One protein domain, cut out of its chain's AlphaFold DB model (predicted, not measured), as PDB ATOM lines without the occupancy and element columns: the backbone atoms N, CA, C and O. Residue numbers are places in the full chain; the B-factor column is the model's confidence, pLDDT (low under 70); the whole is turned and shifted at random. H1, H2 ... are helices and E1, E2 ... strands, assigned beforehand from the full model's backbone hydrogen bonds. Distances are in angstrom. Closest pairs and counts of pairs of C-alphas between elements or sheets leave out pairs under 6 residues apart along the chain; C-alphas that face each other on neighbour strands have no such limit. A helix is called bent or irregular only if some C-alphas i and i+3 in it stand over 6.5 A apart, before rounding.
ATOM      1  N   PHE A  86      -8.697-142.186 -85.594       91.31
ATOM      2  CA  PHE A  86      -7.452-142.913 -85.825       91.31
ATOM      3  C   PHE A  86      -7.161-143.849 -84.657       91.31
ATOM      4  O   PHE A  86      -6.943-143.398 -83.533       91.31
ATOM      5  N   LEU A  87      -7.138-145.152 -84.917       92.06
ATOM      6  CA  LEU A  87      -6.729-146.164 -83.949       92.06
ATOM      7  C   LEU A  87      -5.235-146.436 -84.113       92.06
ATOM      8  O   LEU A  87      -4.784-146.932 -85.139       92.06
ATOM      9  N   LEU A  88      -4.466-146.093 -83.091       90.94
ATOM     10  CA  LEU A  88      -3.020-146.235 -83.039       90.94
ATOM     11  C   LEU A  88      -2.673-147.529 -82.310       90.94
ATOM     12  O   LEU A  88      -3.110-147.732 -81.179       90.94
ATOM     13  N   LEU A  89      -1.858-148.370 -82.944       91.88
ATOM     14  CA  LEU A  89      -1.371-149.644 -82.423       91.88
ATOM     15  C   LEU A  89       0.155-149.675 -82.480       91.88
ATOM     16  O   LEU A  89       0.745-149.418 -83.530       91.88
ATOM     17  N   ALA A  90       0.796-150.044 -81.376       89.50
ATOM     18  CA  ALA A  90       2.248-150.153 -81.299       89.50
ATOM     19  C   ALA A  90       2.715-151.424 -80.577       89.50
ATOM     20  O   ALA A  90       1.970-152.115 -79.883       89.50
ATOM     21  N   GLU A  91       4.001-151.732 -80.737       85.94
ATOM     22  CA  GLU A  91       4.666-152.798 -79.976       85.94
ATOM     23  C   GLU A  91       5.007-152.369 -78.543       85.94
ATOM     24  O   GLU A  91       5.158-153.206 -77.658       85.94
ATOM     25  N   LYS A  92       5.153-151.059 -78.317       84.94
ATOM     26  CA  LYS A  92       5.559-150.455 -77.044       84.94
ATOM     27  C   LYS A  92       4.526-149.433 -76.585       84.94
ATOM     28  O   LYS A  92       3.761-148.918 -77.396       84.94
ATOM     29  N   SER A  93       4.560-149.113 -75.290       83.50
ATOM     30  CA  SER A  93       3.677-148.114 -74.679       83.50
ATOM     31  C   SER A  93       3.673-146.787 -75.452       83.50
ATOM     32  O   SER A  93       4.720-146.219 -75.783       83.50
ATOM     33  N   LEU A  94       2.464-146.290 -75.704       78.88
ATOM     34  CA  LEU A  94       2.178-145.018 -76.349       78.88
ATOM     35  C   LEU A  94       2.167-143.846 -75.355       78.88
ATOM     36  O   LEU A  94       2.219-142.704 -75.804       78.88
ATOM     37  N   GLU A  95       2.173-144.090 -74.036       68.00
ATOM     38  CA  GLU A  95       1.990-143.071 -72.977       68.00
ATOM     39  C   GLU A  95       2.861-141.814 -73.160       68.00
ATOM     40  O   GLU A  95       2.380-140.697 -72.998       68.00
ATOM     41  N   ASN A  96       4.127-141.982 -73.558       63.78
ATOM     42  CA  ASN A  96       5.072-140.871 -73.747       63.78
ATOM     43  C   ASN A  96       5.202-140.416 -75.208       63.78
ATOM     44  O   ASN A  96       5.861-139.420 -75.494       63.78
ATOM     45  N   THR A  97       4.596-141.153 -76.137       65.94
ATOM     46  CA  THR A  97       4.734-140.924 -77.581       65.94
ATOM     47  C   THR A  97       3.631-140.014 -78.115       65.94
ATOM     48  O   THR A  97       3.840-139.309 -79.094       65.94
ATOM     49  N   ILE A  98       2.473-139.983 -77.450       64.25
ATOM     50  CA  ILE A  98       1.320-139.164 -77.859       64.25
ATOM     51  C   ILE A  98       1.447-137.721 -77.353       64.25
ATOM     52  O   ILE A  98       0.676-136.855 -77.749       64.25
ATOM     53  N   VAL A  99       2.438-137.436 -76.499       58.78
ATOM     54  CA  VAL A  99       2.641-136.108 -75.903       58.78
ATOM     55  C   VAL A  99       2.627-134.962 -76.935       58.78
ATOM     56  O   VAL A  99       1.980-133.951 -76.665       58.78
ATOM     57  N   PRO A 100       3.228-135.110 -78.135       57.56
ATOM     58  CA  PRO A 100       3.165-134.092 -79.186       57.56
ATOM     59  C   PRO A 100       1.761-133.833 -79.764       57.56
ATOM     60  O   PRO A 100       1.535-132.766 -80.322       57.56
ATOM     61  N   PHE A 101       0.813-134.771 -79.639       57.06
ATOM     62  CA  PHE A 101      -0.572-134.602 -80.110       57.06
ATOM     63  C   PHE A 101      -1.461-133.855 -79.131       57.06
ATOM     64  O   PHE A 101      -2.519-133.391 -79.536       57.06
ATOM     65  N   TYR A 102      -1.027-133.683 -77.878       56.81
ATOM     66  CA  TYR A 102      -1.674-132.739 -76.963       56.81
ATOM     67  C   TYR A 102      -1.406-131.272 -77.340       56.81
ATOM     68  O   TYR A 102      -1.726-130.371 -76.563       56.81
ATOM     69  N   ASP A 103      -0.846-131.014 -78.529       53.31
ATOM     70  CA  ASP A 103      -1.031-129.740 -79.210       53.31
ATOM     71  C   ASP A 103      -2.534-129.395 -79.249       53.31
ATOM     72  O   ASP A 103      -3.379-130.289 -79.253       53.31
ATOM     73  N   GLN A 104      -2.883-128.108 -79.268       56.19
ATOM     74  CA  GLN A 104      -4.229-127.546 -79.019       56.19
ATOM     75  C   GLN A 104      -5.383-128.151 -79.861       56.19
ATOM     76  O   GLN A 104      -6.553-127.839 -79.633       56.19
ATOM     77  N   ARG A 105      -5.059-129.014 -80.828       65.00
ATOM     78  CA  ARG A 105      -5.929-129.724 -81.765       65.00
ATOM     79  C   ARG A 105      -6.645-130.931 -81.136       65.00
ATOM     80  O   ARG A 105      -7.873-131.000 -81.230       65.00
ATOM     81  N   VAL A 106      -5.941-131.825 -80.426       68.06
ATOM     82  CA  VAL A 106      -6.564-133.004 -79.783       68.06
ATOM     83  C   VAL A 106      -6.854-132.706 -78.319       68.06
ATOM     84  O   VAL A 106      -5.951-132.563 -77.492       68.06
ATOM     85  N   ARG A 107      -8.139-132.655 -77.956       66.94
ATOM     86  CA  ARG A 107      -8.520-132.624 -76.540       66.94
ATOM     87  C   ARG A 107      -8.386-134.039 -76.025       66.94
ATOM     88  O   ARG A 107      -8.844-134.965 -76.677       66.94
ATOM     89  N   GLY A 108      -7.815-134.245 -74.850       63.50
ATOM     90  CA  GLY A 108      -7.607-135.622 -74.414       63.50
ATOM     91  C   GLY A 108      -8.903-136.404 -74.090       63.50
ATOM     92  O   GLY A 108      -8.852-137.623 -74.036       63.50
ATOM     93  N   GLN A 109     -10.073-135.752 -73.992       65.62
ATOM     94  CA  GLN A 109     -11.385-136.433 -74.025       65.62
ATOM     95  C   GLN A 109     -11.678-137.137 -75.368       65.62
ATOM     96  O   GLN A 109     -12.528-138.020 -75.441       65.62
ATOM     97  N   ASP A 110     -10.991-136.725 -76.435       77.81
ATOM     98  CA  ASP A 110     -11.057-137.351 -77.751       77.81
ATOM     99  C   ASP A 110     -10.148-138.595 -77.812       77.81
ATOM    100  O   ASP A 110     -10.189-139.324 -78.796       77.81
ATOM    101  N   ILE A 111      -9.340-138.867 -76.777       79.31
ATOM    102  CA  ILE A 111      -8.428-140.012 -76.721       79.31
ATOM    103  C   ILE A 111      -9.019-141.110 -75.837       79.31
ATOM    104  O   ILE A 111      -9.209-140.932 -74.637       79.31
ATOM    105  N   LEU A 112      -9.252-142.277 -76.432       79.50
ATOM    106  CA  LEU A 112      -9.789-143.462 -75.775       79.50
ATOM    107  C   LEU A 112      -8.718-144.558 -75.755       79.50
ATOM    108  O   LEU A 112      -8.352-145.100 -76.793       79.50
ATOM    109  N   TYR A 113      -8.203-144.905 -74.579       78.06
ATOM    110  CA  TYR A 113      -7.174-145.940 -74.446       78.06
ATOM    111  C   TYR A 113      -7.798-147.331 -74.440       78.06
ATOM    112  O   TYR A 113      -8.643-147.608 -73.604       78.06
ATOM    113  N   PHE A 114      -7.364-148.239 -75.311       81.62
ATOM    114  CA  PHE A 114      -7.728-149.659 -75.214       81.62
ATOM    115  C   PHE A 114      -6.746-150.405 -74.306       81.62
ATOM    116  O   PHE A 114      -7.149-151.270 -73.530       81.62
ATOM    117  N   SER A 115      -5.465-150.038 -74.387       79.00
ATOM    118  CA  SER A 115      -4.349-150.509 -73.558       79.00
ATOM    119  C   SER A 115      -3.236-149.449 -73.545       79.00
ATOM    120  O   SER A 115      -3.436-148.339 -74.040       79.00
ATOM    121  N   LEU A 116      -2.057-149.760 -72.993       79.69
ATOM    122  CA  LEU A 116      -0.907-148.850 -73.075       79.69
ATOM    123  C   LEU A 116      -0.355-148.760 -74.502       79.69
ATOM    124  O   LEU A 116       0.244-147.756 -74.871       79.69
ATOM    125  N   GLU A 117      -0.559-149.800 -75.305       86.75
ATOM    126  CA  GLU A 117      -0.044-149.952 -76.664       86.75
ATOM    127  C   GLU A 117      -1.097-149.685 -77.747       86.75
ATOM    128  O   GLU A 117      -0.781-149.743 -78.937       86.75
ATOM    129  N   ALA A 118      -2.347-149.427 -77.352       88.88
ATOM    130  CA  ALA A 118      -3.456-149.208 -78.270       88.88
ATOM    131  C   ALA A 118      -4.402-148.111 -77.777       88.88
ATOM    132  O   ALA A 118      -4.902-148.182 -76.652       88.88
ATOM    133  N   LEU A 119      -4.699-147.136 -78.632       87.50
ATOM    134  CA  LEU A 119      -5.649-146.057 -78.344       87.50
ATOM    135  C   LEU A 119      -6.345-145.565 -79.607       87.50
ATOM    136  O   LEU A 119      -5.784-145.624 -80.694       87.50
ATOM    137  N   LEU A 120      -7.531-145.002 -79.439       88.12
ATOM    138  CA  LEU A 120      -8.320-144.357 -80.474       88.12
ATOM    139  C   LEU A 120      -8.331-142.842 -80.251       88.12
ATOM    140  O   LEU A 120      -8.651-142.381 -79.160       88.12
ATOM    141  N   ILE A 121      -8.015-142.073 -81.289       87.56
ATOM    142  CA  ILE A 121      -8.184-140.618 -81.333       87.56
ATOM    143  C   ILE A 121      -9.441-140.323 -82.150       87.56
ATOM    144  O   ILE A 121      -9.448-140.512 -83.367       87.56
ATOM    145  N   LYS A 122     -10.500-139.861 -81.488       86.56
ATOM    146  CA  LYS A 122     -11.751-139.439 -82.120       86.56
ATOM    147  C   LYS A 122     -11.564-138.129 -82.872       86.56
ATOM    148  O   LYS A 122     -10.849-137.223 -82.438       86.56
ATOM    149  N   THR A 123     -12.263-138.006 -83.991       87.75
ATOM    150  CA  THR A 123     -12.278-136.792 -84.811       87.75
ATOM    151  C   THR A 123     -13.708-136.284 -84.930       87.75
ATOM    152  O   THR A 123     -14.650-137.056 -85.012       87.75
ATOM    153  N   ARG A 124     -13.888-134.962 -84.892       83.50
ATOM    154  CA  ARG A 124     -15.213-134.343 -84.682       83.50
ATOM    155  C   ARG A 124     -15.932-134.032 -85.992       83.50
ATOM    156  O   ARG A 124     -17.138-133.841 -86.017       83.50
ATOM    157  N   ASN A 125     -15.167-133.878 -87.068       84.94
ATOM    158  CA  ASN A 125     -15.639-133.591 -88.416       84.94
ATOM    159  C   ASN A 125     -14.507-133.894 -89.415       84.94
ATOM    160  O   ASN A 125     -13.359-134.110 -89.018       84.94
ATOM    161  N   ARG A 126     -14.823-133.853 -90.716       86.25
ATOM    162  CA  ARG A 126     -13.859-134.127 -91.797       86.25
ATOM    163  C   ARG A 126     -12.636-133.208 -91.780       86.25
ATOM    164  O   ARG A 126     -11.539-133.662 -92.082       86.25
ATOM    165  N   GLN A 127     -12.812-131.938 -91.417       88.12
ATOM    166  CA  GLN A 127     -11.698-130.995 -91.340       88.12
ATOM    167  C   GLN A 127     -10.732-131.383 -90.212       88.12
ATOM    168  O   GLN A 127      -9.541-131.533 -90.456       88.12
ATOM    169  N   HIS A 128     -11.249-131.640 -89.007       86.69
ATOM    170  CA  HIS A 128     -10.448-132.102 -87.874       86.69
ATOM    171  C   HIS A 128      -9.770-133.443 -88.194       86.69
ATOM    172  O   HIS A 128      -8.606-133.633 -87.865       86.69
ATOM    173  N   HIS A 129     -10.458-134.352 -88.891       88.69
ATOM    174  CA  HIS A 129      -9.876-135.619 -89.336       88.69
ATOM    175  C   HIS A 129      -8.644-135.408 -90.229       88.69
ATOM    176  O   HIS A 129      -7.594-135.997 -89.975       88.69
ATOM    177  N   GLN A 130      -8.740-134.510 -91.213       88.19
ATOM    178  CA  GLN A 130      -7.626-134.167 -92.097       88.19
ATOM    179  C   GLN A 130      -6.469-133.487 -91.343       88.19
ATOM    180  O   GLN A 130      -5.310-133.838 -91.551       88.19
ATOM    181  N   GLU A 131      -6.766-132.576 -90.413       85.94
ATOM    182  CA  GLU A 131      -5.754-131.912 -89.576       85.94
ATOM    183  C   GLU A 131      -4.979-132.910 -88.696       85.94
ATOM    184  O   GLU A 131      -3.753-132.813 -88.552       85.94
ATOM    185  N   ILE A 132      -5.677-133.894 -88.114       85.12
ATOM    186  CA  ILE A 132      -5.042-134.961 -87.331       85.12
ATOM    187  C   ILE A 132      -4.235-135.887 -88.235       85.12
ATOM    188  O   ILE A 132      -3.102-136.211 -87.884       85.12
ATOM    189  N   LYS A 133      -4.752-136.250 -89.413       86.69
ATOM    190  CA  LYS A 133      -4.021-137.036 -90.416       86.69
ATOM    191  C   LYS A 133      -2.687-136.382 -90.760       86.69
ATOM    192  O   LYS A 133      -1.639-137.006 -90.625       86.69
ATOM    193  N   GLU A 134      -2.709-135.103 -91.125       83.00
ATOM    194  CA  GLU A 134      -1.502-134.329 -91.430       83.00
ATOM    195  C   GLU A 134      -0.545-134.265 -90.239       83.00
ATOM    196  O   GLU A 134       0.663-134.406 -90.412       83.00
ATOM    197  N   SER A 135      -1.065-134.123 -89.019       79.81
ATOM    198  CA  SER A 135      -0.244-134.133 -87.804       79.81
ATOM    199  C   SER A 135       0.417-135.499 -87.568       79.81
ATOM    200  O   SER A 135       1.605-135.555 -87.263       79.81
ATOM    201  N   LEU A 136      -0.307-136.606 -87.773       79.06
ATOM    202  CA  LEU A 136       0.224-137.973 -87.673       79.06
ATOM    203  C   LEU A 136       1.362-138.220 -88.685       79.06
ATOM    204  O   LEU A 136       2.331-138.909 -88.352       79.06
ATOM    205  N   PHE A 137       1.265-137.640 -89.890       74.00
ATOM    206  CA  PHE A 137       2.282-137.737 -90.948       74.00
ATOM    207  C   PHE A 137       3.489-136.817 -90.739       74.00
ATOM    208  O   PHE A 137       4.618-137.217 -91.019       74.00
ATOM    209  N   ASN A 138       3.259-135.593 -90.265       69.00
ATOM    210  CA  ASN A 138       4.285-134.552 -90.176       69.00
ATOM    211  C   ASN A 138       5.102-134.600 -88.880       69.00
ATOM    212  O   ASN A 138       6.081-133.862 -88.745       69.00
ATOM    213  N   LEU A 139       4.735-135.452 -87.920       64.81
ATOM    214  CA  LEU A 139       5.545-135.636 -86.724       64.81
ATOM    215  C   LEU A 139       6.909-136.254 -87.063       64.81
ATOM    216  O   LEU A 139       7.000-137.184 -87.870       64.81
ATOM    217  N   PRO A 140       7.996-135.761 -86.439       54.69
ATOM    218  CA  PRO A 140       9.335-136.256 -86.705       54.69
ATOM    219  C   PRO A 140       9.398-137.749 -86.373       54.69
ATOM    220  O   PRO A 140       8.973-138.147 -85.292       54.69
ATOM    221  N   LYS A 141       9.912-138.547 -87.326       66.44
ATOM    222  CA  LYS A 141      10.184-139.999 -87.259       66.44
ATOM    223  C   LYS A 141       9.812-140.614 -85.910       66.44
ATOM    224  O   LYS A 141      10.642-140.618 -84.998       66.44
ATOM    225  N   TRP A 142       8.598-141.154 -85.818       70.94
ATOM    226  CA  TRP A 142       8.100-141.829 -84.623       70.94
ATOM    227  C   TRP A 142       9.199-142.686 -83.967       70.94
ATOM    228  O   TRP A 142       9.929-143.412 -84.660       70.94
ATOM    229  N   PRO A 143       9.392-142.595 -82.641       71.00
ATOM    230  CA  PRO A 143      10.438-143.361 -81.965       71.00
ATOM    231  C   PRO A 143      10.154-144.869 -82.019       71.00
ATOM    232  O   PRO A 143      11.081-145.672 -81.926       71.00
ATOM    233  N   ILE A 144       8.889-145.232 -82.236       78.56
ATOM    234  CA  ILE A 144       8.345-146.589 -82.249       78.56
ATOM    235  C   ILE A 144       7.694-146.904 -83.599       78.56
ATOM    236  O   ILE A 144       7.301-145.992 -84.327       78.56
ATOM    237  N   SER A 145       7.575-148.195 -83.909       84.94
ATOM    238  CA  SER A 145       6.775-148.670 -85.036       84.94
ATOM    239  C   SER A 145       5.285-148.565 -84.698       84.94
ATOM    240  O   SER A 145       4.870-148.966 -83.607       84.94
ATOM    241  N   LEU A 146       4.497-148.016 -85.620       87.69
ATOM    242  CA  LEU A 146       3.104-147.650 -85.415       87.69
ATOM    243  C   LEU A 146       2.244-148.104 -86.595       87.69
ATOM    244  O   LEU A 146       2.495-147.744 -87.746       87.69
ATOM    245  N   LEU A 147       1.197-148.861 -86.295       91.38
ATOM    246  CA  LEU A 147       0.102-149.129 -87.214       91.38
ATOM    247  C   LEU A 147      -1.052-148.192 -86.857       91.38
ATOM    248  O   LEU A 147      -1.513-148.175 -85.718       91.38
ATOM    249  N   ILE A 148      -1.499-147.403 -87.825       91.81
ATOM    250  CA  ILE A 148      -2.632-146.493 -87.694       91.81
ATOM    251  C   ILE A 148      -3.769-147.060 -88.535       91.81
ATOM    252  O   ILE A 148      -3.617-147.237 -89.743       91.81
ATOM    253  N   LEU A 149      -4.904-147.338 -87.904       92.62
ATOM    254  CA  LEU A 149      -6.137-147.652 -88.611       92.62
ATOM    255  C   LEU A 149      -6.957-146.376 -88.725       92.62
ATOM    256  O   LEU A 149      -7.227-145.723 -87.718       92.62
ATOM    257  N   GLU A 150      -7.317-146.009 -89.944       92.94
ATOM    258  CA  GLU A 150      -8.169-144.865 -90.241       92.94
ATOM    259  C   GLU A 150      -9.635-145.312 -90.245       92.94
ATOM    260  O   GLU A 150     -10.002-146.290 -90.905       92.94
ATOM    261  N   LEU A 151     -10.464-144.624 -89.459       91.44
ATOM    262  CA  LEU A 151     -11.881-144.916 -89.280       91.44
ATOM    263  C   LEU A 151     -12.704-143.786 -89.886       91.44
ATOM    264  O   LEU A 151     -12.557-142.628 -89.489       91.44
ATOM    265  N   TYR A 152     -13.620-144.146 -90.779       86.50
ATOM    266  CA  TYR A 152     -14.616-143.241 -91.336       86.50
ATOM    267  C   TYR A 152     -16.001-143.652 -90.857       86.50
ATOM    268  O   TYR A 152     -16.387-144.815 -90.950       86.50
ATOM    269  N   GLU A 153     -16.751-142.693 -90.334       79.75
ATOM    270  CA  GLU A 153     -18.093-142.942 -89.827       79.75
ATOM    271  C   GLU A 153     -18.972-143.591 -90.911       79.75
ATOM    272  O   GLU A 153     -18.996-143.148 -92.062       79.75
ATOM    273  N   GLY A 154     -19.665-144.670 -90.541       75.44
ATOM    274  CA  GLY A 154     -20.555-145.410 -91.437       75.44
ATOM    275  C   GLY A 154     -19.863-146.334 -92.446       75.44
ATOM    276  O   GLY A 154     -20.559-146.934 -93.261       75.44
ATOM    277  N   THR A 155     -18.531-146.473 -92.419       78.81
ATOM    278  CA  THR A 155     -17.829-147.401 -93.323       78.81
ATOM    279  C   THR A 155     -17.522-148.752 -92.682       78.81
ATOM    280  O   THR A 155     -17.435-149.745 -93.403       78.81
ATOM    281  N   TYR A 156     -17.392-148.817 -91.357       77.81
ATOM    282  CA  TYR A 156     -17.071-150.035 -90.610       77.81
ATOM    283  C   TYR A 156     -18.303-150.678 -89.963       77.81
ATOM    284  O   TYR A 156     -19.304-150.024 -89.684       77.81
ATOM    285  N   HIS A 157     -18.190-151.976 -89.675       77.25
ATOM    286  CA  HIS A 157     -19.264-152.802 -89.105       77.25
ATOM    287  C   HIS A 157     -19.010-153.196 -87.642       77.25
ATOM    288  O   HIS A 157     -19.676-154.087 -87.126       77.25
ATOM    289  N   TYR A 158     -18.027-152.571 -86.990       81.81
ATOM    290  CA  TYR A 158     -17.666-152.860 -85.605       81.81
ATOM    291  C   TYR A 158     -18.313-151.853 -84.657       81.81
ATOM    292  O   TYR A 158     -18.261-150.646 -84.886       81.81
ATOM    293  N   THR A 159     -18.851-152.341 -83.546       85.00
ATOM    294  CA  THR A 159     -19.079-151.521 -82.354       85.00
ATOM    295  C   THR A 159     -17.748-151.163 -81.690       85.00
ATOM    296  O   THR A 159     -16.706-151.774 -81.953       85.00
ATOM    297  N   PHE A 160     -17.766-150.180 -80.787       82.88
ATOM    298  CA  PHE A 160     -16.580-149.811 -80.014       82.88
ATOM    299  C   PHE A 160     -15.996-151.002 -79.239       82.88
ATOM    300  O   PHE A 160     -14.789-151.241 -79.290       82.88
ATOM    301  N   ASP A 161     -16.850-151.777 -78.563       82.44
ATOM    302  CA  ASP A 161     -16.423-152.934 -77.775       82.44
ATOM    303  C   ASP A 161     -15.903-154.078 -78.652       82.44
ATOM    304  O   ASP A 161     -14.904-154.709 -78.304       82.44
ATOM    305  N   GLU A 162     -16.517-154.326 -79.812       86.44
ATOM    306  CA  GLU A 162     -16.013-155.315 -80.773       86.44
ATOM    307  C   GLU A 162     -14.642-154.919 -81.316       86.44
ATOM    308  O   GLU A 162     -13.730-155.748 -81.316       86.44
ATOM    309  N   LEU A 163     -14.456-153.653 -81.710       87.00
ATOM    310  CA  LEU A 163     -13.161-153.162 -82.180       87.00
ATOM    311  C   LEU A 163     -12.107-153.253 -81.073       87.00
ATOM    312  O   LEU A 163     -10.990-153.716 -81.312       87.00
ATOM    313  N   LYS A 164     -12.457-152.848 -79.850       85.62
ATOM    314  CA  LYS A 164     -11.571-152.943 -78.689       85.62
ATOM    315  C   LYS A 164     -11.159-154.390 -78.429       85.62
ATOM    316  O   LYS A 164      -9.968-154.655 -78.273       85.62
ATOM    317  N   ASN A 165     -12.107-155.325 -78.414       85.31
ATOM    318  CA  ASN A 165     -11.826-156.743 -78.199       85.31
ATOM    319  C   ASN A 165     -10.951-157.325 -79.314       85.31
ATOM    320  O   ASN A 165      -9.954-157.979 -79.016       85.31
ATOM    321  N   LEU A 166     -11.264-157.028 -80.577       87.50
ATOM    322  CA  LEU A 166     -10.476-157.441 -81.739       87.50
ATOM    323  C   LEU A 166      -9.032-156.955 -81.624       87.50
ATOM    324  O   LEU A 166      -8.095-157.734 -81.793       87.50
ATOM    325  N   VAL A 167      -8.839-155.677 -81.294       88.62
ATOM    326  CA  VAL A 167      -7.508-155.099 -81.108       88.62
ATOM    327  C   VAL A 167      -6.775-155.790 -79.970       88.62
ATOM    328  O   VAL A 167      -5.647-156.231 -80.163       88.62
ATOM    329  N   LEU A 168      -7.393-155.923 -78.797       83.88
ATOM    330  CA  LEU A 168      -6.741-156.533 -77.637       83.88
ATOM    331  C   LEU A 168      -6.363-157.999 -77.880       83.88
ATOM    332  O   LEU A 168      -5.327-158.445 -77.392       83.88
ATOM    333  N   GLN A 169      -7.161-158.734 -78.657       85.62
ATOM    334  CA  GLN A 169      -6.899-160.135 -78.991       85.62
ATOM    335  C   GLN A 169      -5.873-160.309 -80.118       85.62
ATOM    336  O   GLN A 169      -5.110-161.276 -80.107       85.62
ATOM    337  N   HIS A 170      -5.836-159.396 -81.093       88.00
ATOM    338  CA  HIS A 170      -5.079-159.588 -82.333       88.00
ATOM    339  C   HIS A 170      -3.955-158.579 -82.574       88.00
ATOM    340  O   HIS A 170      -3.258-158.720 -83.579       88.00
ATOM    341  N   LYS A 171      -3.719-157.616 -81.669       88.94
ATOM    342  CA  LYS A 171      -2.696-156.557 -81.790       88.94
ATOM    343  C   LYS A 171      -1.373-157.070 -82.350       88.94
ATOM    344  O   LYS A 171      -0.895-156.558 -83.355       88.94
ATOM    345  N   ASP A 172      -0.798-158.097 -81.731       87.56
ATOM    346  CA  ASP A 172       0.530-158.582 -82.116       87.56
ATOM    347  C   ASP A 172       0.540-159.234 -83.507       87.56
ATOM    348  O   ASP A 172       1.529-159.118 -84.228       87.56
ATOM    349  N   SER A 173      -0.562-159.874 -83.916       89.75
ATOM    350  CA  SER A 173      -0.711-160.397 -85.280       89.75
ATOM    351  C   SER A 173      -0.866-159.256 -86.288       89.75
ATOM    352  O   SER A 173      -0.174-159.226 -87.305       89.75
ATOM    353  N   LEU A 174      -1.701-158.257 -85.985       91.19
ATOM    354  CA  LEU A 174      -1.871-157.083 -86.845       91.19
ATOM    355  C   LEU A 174      -0.531-156.378 -87.089       91.19
ATOM    356  O   LEU A 174      -0.163-156.153 -88.240       91.19
ATOM    357  N   LEU A 175       0.237-156.119 -86.026       91.62
ATOM    358  CA  LEU A 175       1.565-155.504 -86.120       91.62
ATOM    359  C   LEU A 175       2.537-156.368 -86.934       91.62
ATOM    360  O   LEU A 175       3.199-155.849 -87.828       91.62
ATOM    361  N   PHE A 176       2.578-157.680 -86.680       92.06
ATOM    362  CA  PHE A 176       3.463-158.620 -87.376       92.06
ATOM    363  C   PHE A 176       3.270-158.627 -88.896       92.06
ATOM    364  O   PHE A 176       4.248-158.692 -89.640       92.06
ATOM    365  N   TYR A 177       2.023-158.584 -89.364       92.38
ATOM    366  CA  TYR A 177       1.706-158.700 -90.788       92.38
ATOM    367  C   TYR A 177       1.623-157.359 -91.518       92.38
ATOM    368  O   TYR A 177       1.886-157.307 -92.719       92.38
ATOM    369  N   GLU A 178       1.197-156.293 -90.836       91.44
ATOM    370  CA  GLU A 178       1.029-154.996 -91.482       91.44
ATOM    371  C   GLU A 178       2.331-154.203 -91.534       91.44
ATOM    372  O   GLU A 178       2.596-153.556 -92.549       91.44
ATOM    373  N   LEU A 179       3.148-154.256 -90.482       89.12
ATOM    374  CA  LEU A 179       4.399-153.511 -90.422       89.12
ATOM    375  C   LEU A 179       5.532-154.246 -91.151       89.12
ATOM    376  O   LEU A 179       5.499-155.457 -91.365       89.12
ATOM    377  N   SER A 180       6.538-153.480 -91.565       82.81
ATOM    378  CA  SER A 180       7.717-153.973 -92.276       82.81
ATOM    379  C   SER A 180       8.977-153.252 -91.790       82.81
ATOM    380  O   SER A 180       8.914-152.327 -90.977       82.81
ATOM    381  N   ASN A 181      10.148-153.715 -92.235       70.88
ATOM    382  CA  ASN A 181      11.418-153.318 -91.628       70.88
ATOM    383  C   ASN A 181      11.759-151.805 -91.705       70.88
ATOM    384  O   ASN A 181      11.246-151.049 -92.528       70.88
ATOM    385  N   LYS A 182      12.697-151.437 -90.811       57.91
ATOM    386  CA  LYS A 182      13.515-150.220 -90.549       57.91
ATOM    387  C   LYS A 182      13.216-148.864 -91.216       57.91
ATOM    388  O   LYS A 182      13.522-147.848 -90.589       57.91
ATOM    389  N   HIS A 183      12.675-148.791 -92.425       57.84
ATOM    390  CA  HIS A 183      12.395-147.525 -93.110       57.84
ATOM    391  C   HIS A 183      10.958-147.041 -92.907       57.84
ATOM    392  O   HIS A 183      10.742-145.832 -92.818       57.84
ATOM    393  N   GLN A 184       9.995-147.955 -92.762       65.12
ATOM    394  CA  GLN A 184       8.583-147.610 -92.619       65.12
ATOM    395  C   GLN A 184       8.110-147.812 -91.178       65.12
ATOM    396  O   GLN A 184       7.473-148.799 -90.830       65.12
ATOM    397  N   LYS A 185       8.431-146.839 -90.319       76.06
ATOM    398  CA  LYS A 185       8.002-146.852 -88.912       76.06
ATOM    399  C   LYS A 185       6.506-146.615 -88.723       76.06
ATOM    400  O   LYS A 185       5.997-146.887 -87.649       76.06
ATOM    401  N   VAL A 186       5.814-146.086 -89.726       83.12
ATOM    402  CA  VAL A 186       4.376-145.824 -89.655       83.12
ATOM    403  C   VAL A 186       3.709-146.411 -90.876       83.12
ATOM    404  O   VAL A 186       4.135-146.149 -92.004       83.12
ATOM    405  N   LYS A 187       2.643-147.167 -90.650       88.38
ATOM    406  CA  LYS A 187       1.743-147.602 -91.708       88.38
ATOM    407  C   LYS A 187       0.331-147.165 -91.375       88.38
ATOM    408  O   LYS A 187      -0.110-147.359 -90.247       88.38
ATOM    409  N   ILE A 188      -0.354-146.594 -92.360       88.50
ATOM    410  CA  ILE A 188      -1.768-146.244 -92.258       88.50
ATOM    411  C   ILE A 188      -2.546-147.160 -93.192       88.50
ATOM    412  O   ILE A 188      -2.139-147.338 -94.341       88.50
ATOM    413  N   ILE A 189      -3.621-147.752 -92.687       91.12
ATOM    414  CA  ILE A 189      -4.576-148.544 -93.466       91.12
ATOM    415  C   ILE A 189      -5.994-148.159 -93.053       91.12
ATOM    416  O   ILE A 189      -6.220-147.757 -91.912       91.12
ATOM    417  N   GLU A 190      -6.958-148.289 -93.955       91.69
ATOM    418  CA  GLU A 190      -8.365-148.123 -93.591       91.69
ATOM    419  C   GLU A 190      -8.832-149.322 -92.760       91.69
ATOM    420  O   GLU A 190      -8.427-150.462 -93.006       91.69
ATOM    421  N   LEU A 191      -9.709-149.090 -91.777       89.19
ATOM    422  CA  LEU A 191     -10.234-150.168 -90.930       89.19
ATOM    423  C   LEU A 191     -10.938-151.267 -91.749       89.19
ATOM    424  O   LEU A 191     -10.885-152.436 -91.379       89.19
ATOM    425  N   ASN A 192     -11.552-150.914 -92.877       86.50
ATOM    426  CA  ASN A 192     -12.228-151.868 -93.758       86.50
ATOM    427  C   ASN A 192     -11.275-152.788 -94.522       86.50
ATOM    428  O   ASN A 192     -11.651-153.907 -94.868       86.50
ATOM    429  N   ASP A 193     -10.040-152.343 -94.741       88.12
ATOM    430  CA  ASP A 193      -8.996-153.146 -95.373       88.12
ATOM    431  C   ASP A 193      -8.268-154.040 -94.357       88.12
ATOM    432  O   ASP A 193      -7.427-154.871 -94.727       88.12
ATOM    433  N   LEU A 194      -8.587-153.897 -93.064       86.12
ATOM    434  CA  LEU A 194      -8.004-154.696 -92.001       86.12
ATOM    435  C   LEU A 194      -8.442-156.155 -92.140       86.12
ATOM    436  O   LEU A 194      -9.559-156.536 -91.792       86.12
TER     437      LEU A 194
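What this domain is: This is residues 86 to 194 of the 356 residues of the protein "Response regulatory domain-containing protein" of Lederbergia galactosidilyticus (UniProt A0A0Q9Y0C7). What does the model look like? A twisted five-stranded sheet lies between two helices, the long, kinked H3 slanting over one face and H2 along the other, making three layers, with short H1 off the sheet near H2. What are its parts? The printed part has 109 residues and three named helices and five named strands, in the order E1 H1 E2 E3 H2 E4 H3 E5, class mixed. The mixed sheet runs E2 E3 E1 E4 E5; the whole is compact, radius of gyration of the C-alphas 13.1 A, spanning 33 by 32 by 22 A.

How they stand to each other: Which strands are neighbours? E1, residues 86 to 90, is antiparallel to E4, residues 146 to 151 (N 87 to O 149, 2.9 A), and to E3, residues 118 to 122 (N 88 to O 119, 2.8 A). E2, residues 111 to 113, forms a hairpin with E3, N 112 to O 120, 2.8 A. E5, residues 186 to 190, is parallel to E4, N 148 to O 187, 2.8 A. Where are the helices? H3, residues 160 to 178, is on the sheet at height 9.5 A, its closest C-alphas to E1 being Lys 171 and Leu 89, 7.1 A. H2, residues 126 to 138, is on the opposite face at height 9.4 A, along E1 at 4 degrees on the local plane. H1, residues 99 to 102, is close to H2 but not clearly touching: closest C-alphas Phe 101 and Ser 135, 7.7 A. Which crossovers and backbones occur? E4, H3, E5 is a strand-helix-strand unit, parallel neighbours with a helix between, left-handed; E1, H1, E2 and E3, H2, E4 are split by another strand, right-handed. O i to N i+4 pairs are within hydrogen-bond range throughout H2 and in 13 of 15 in H3; H1 is too short for one.

Where its parts are: Where are the anchors? E1 begins at C-alpha 86 (-7.452, -142.913, -85.825); E5 ends at C-alpha 190 (-8.365, -148.123, -93.591). How long are the helices? H2 measures 18.2 A and H3 21.6 A; H3 is irregular, C-alphas 169 and 172 being 8.2 A apart.

The domain as a whole: How large is it? The farthest C-alphas, Gly 154 and Lys 182, are 34.4 A apart; the printed part has no cut and no long link. Where is confidence low? Residues 95 to 109, 138 to 141 and 182 to 184 have pLDDT under 70.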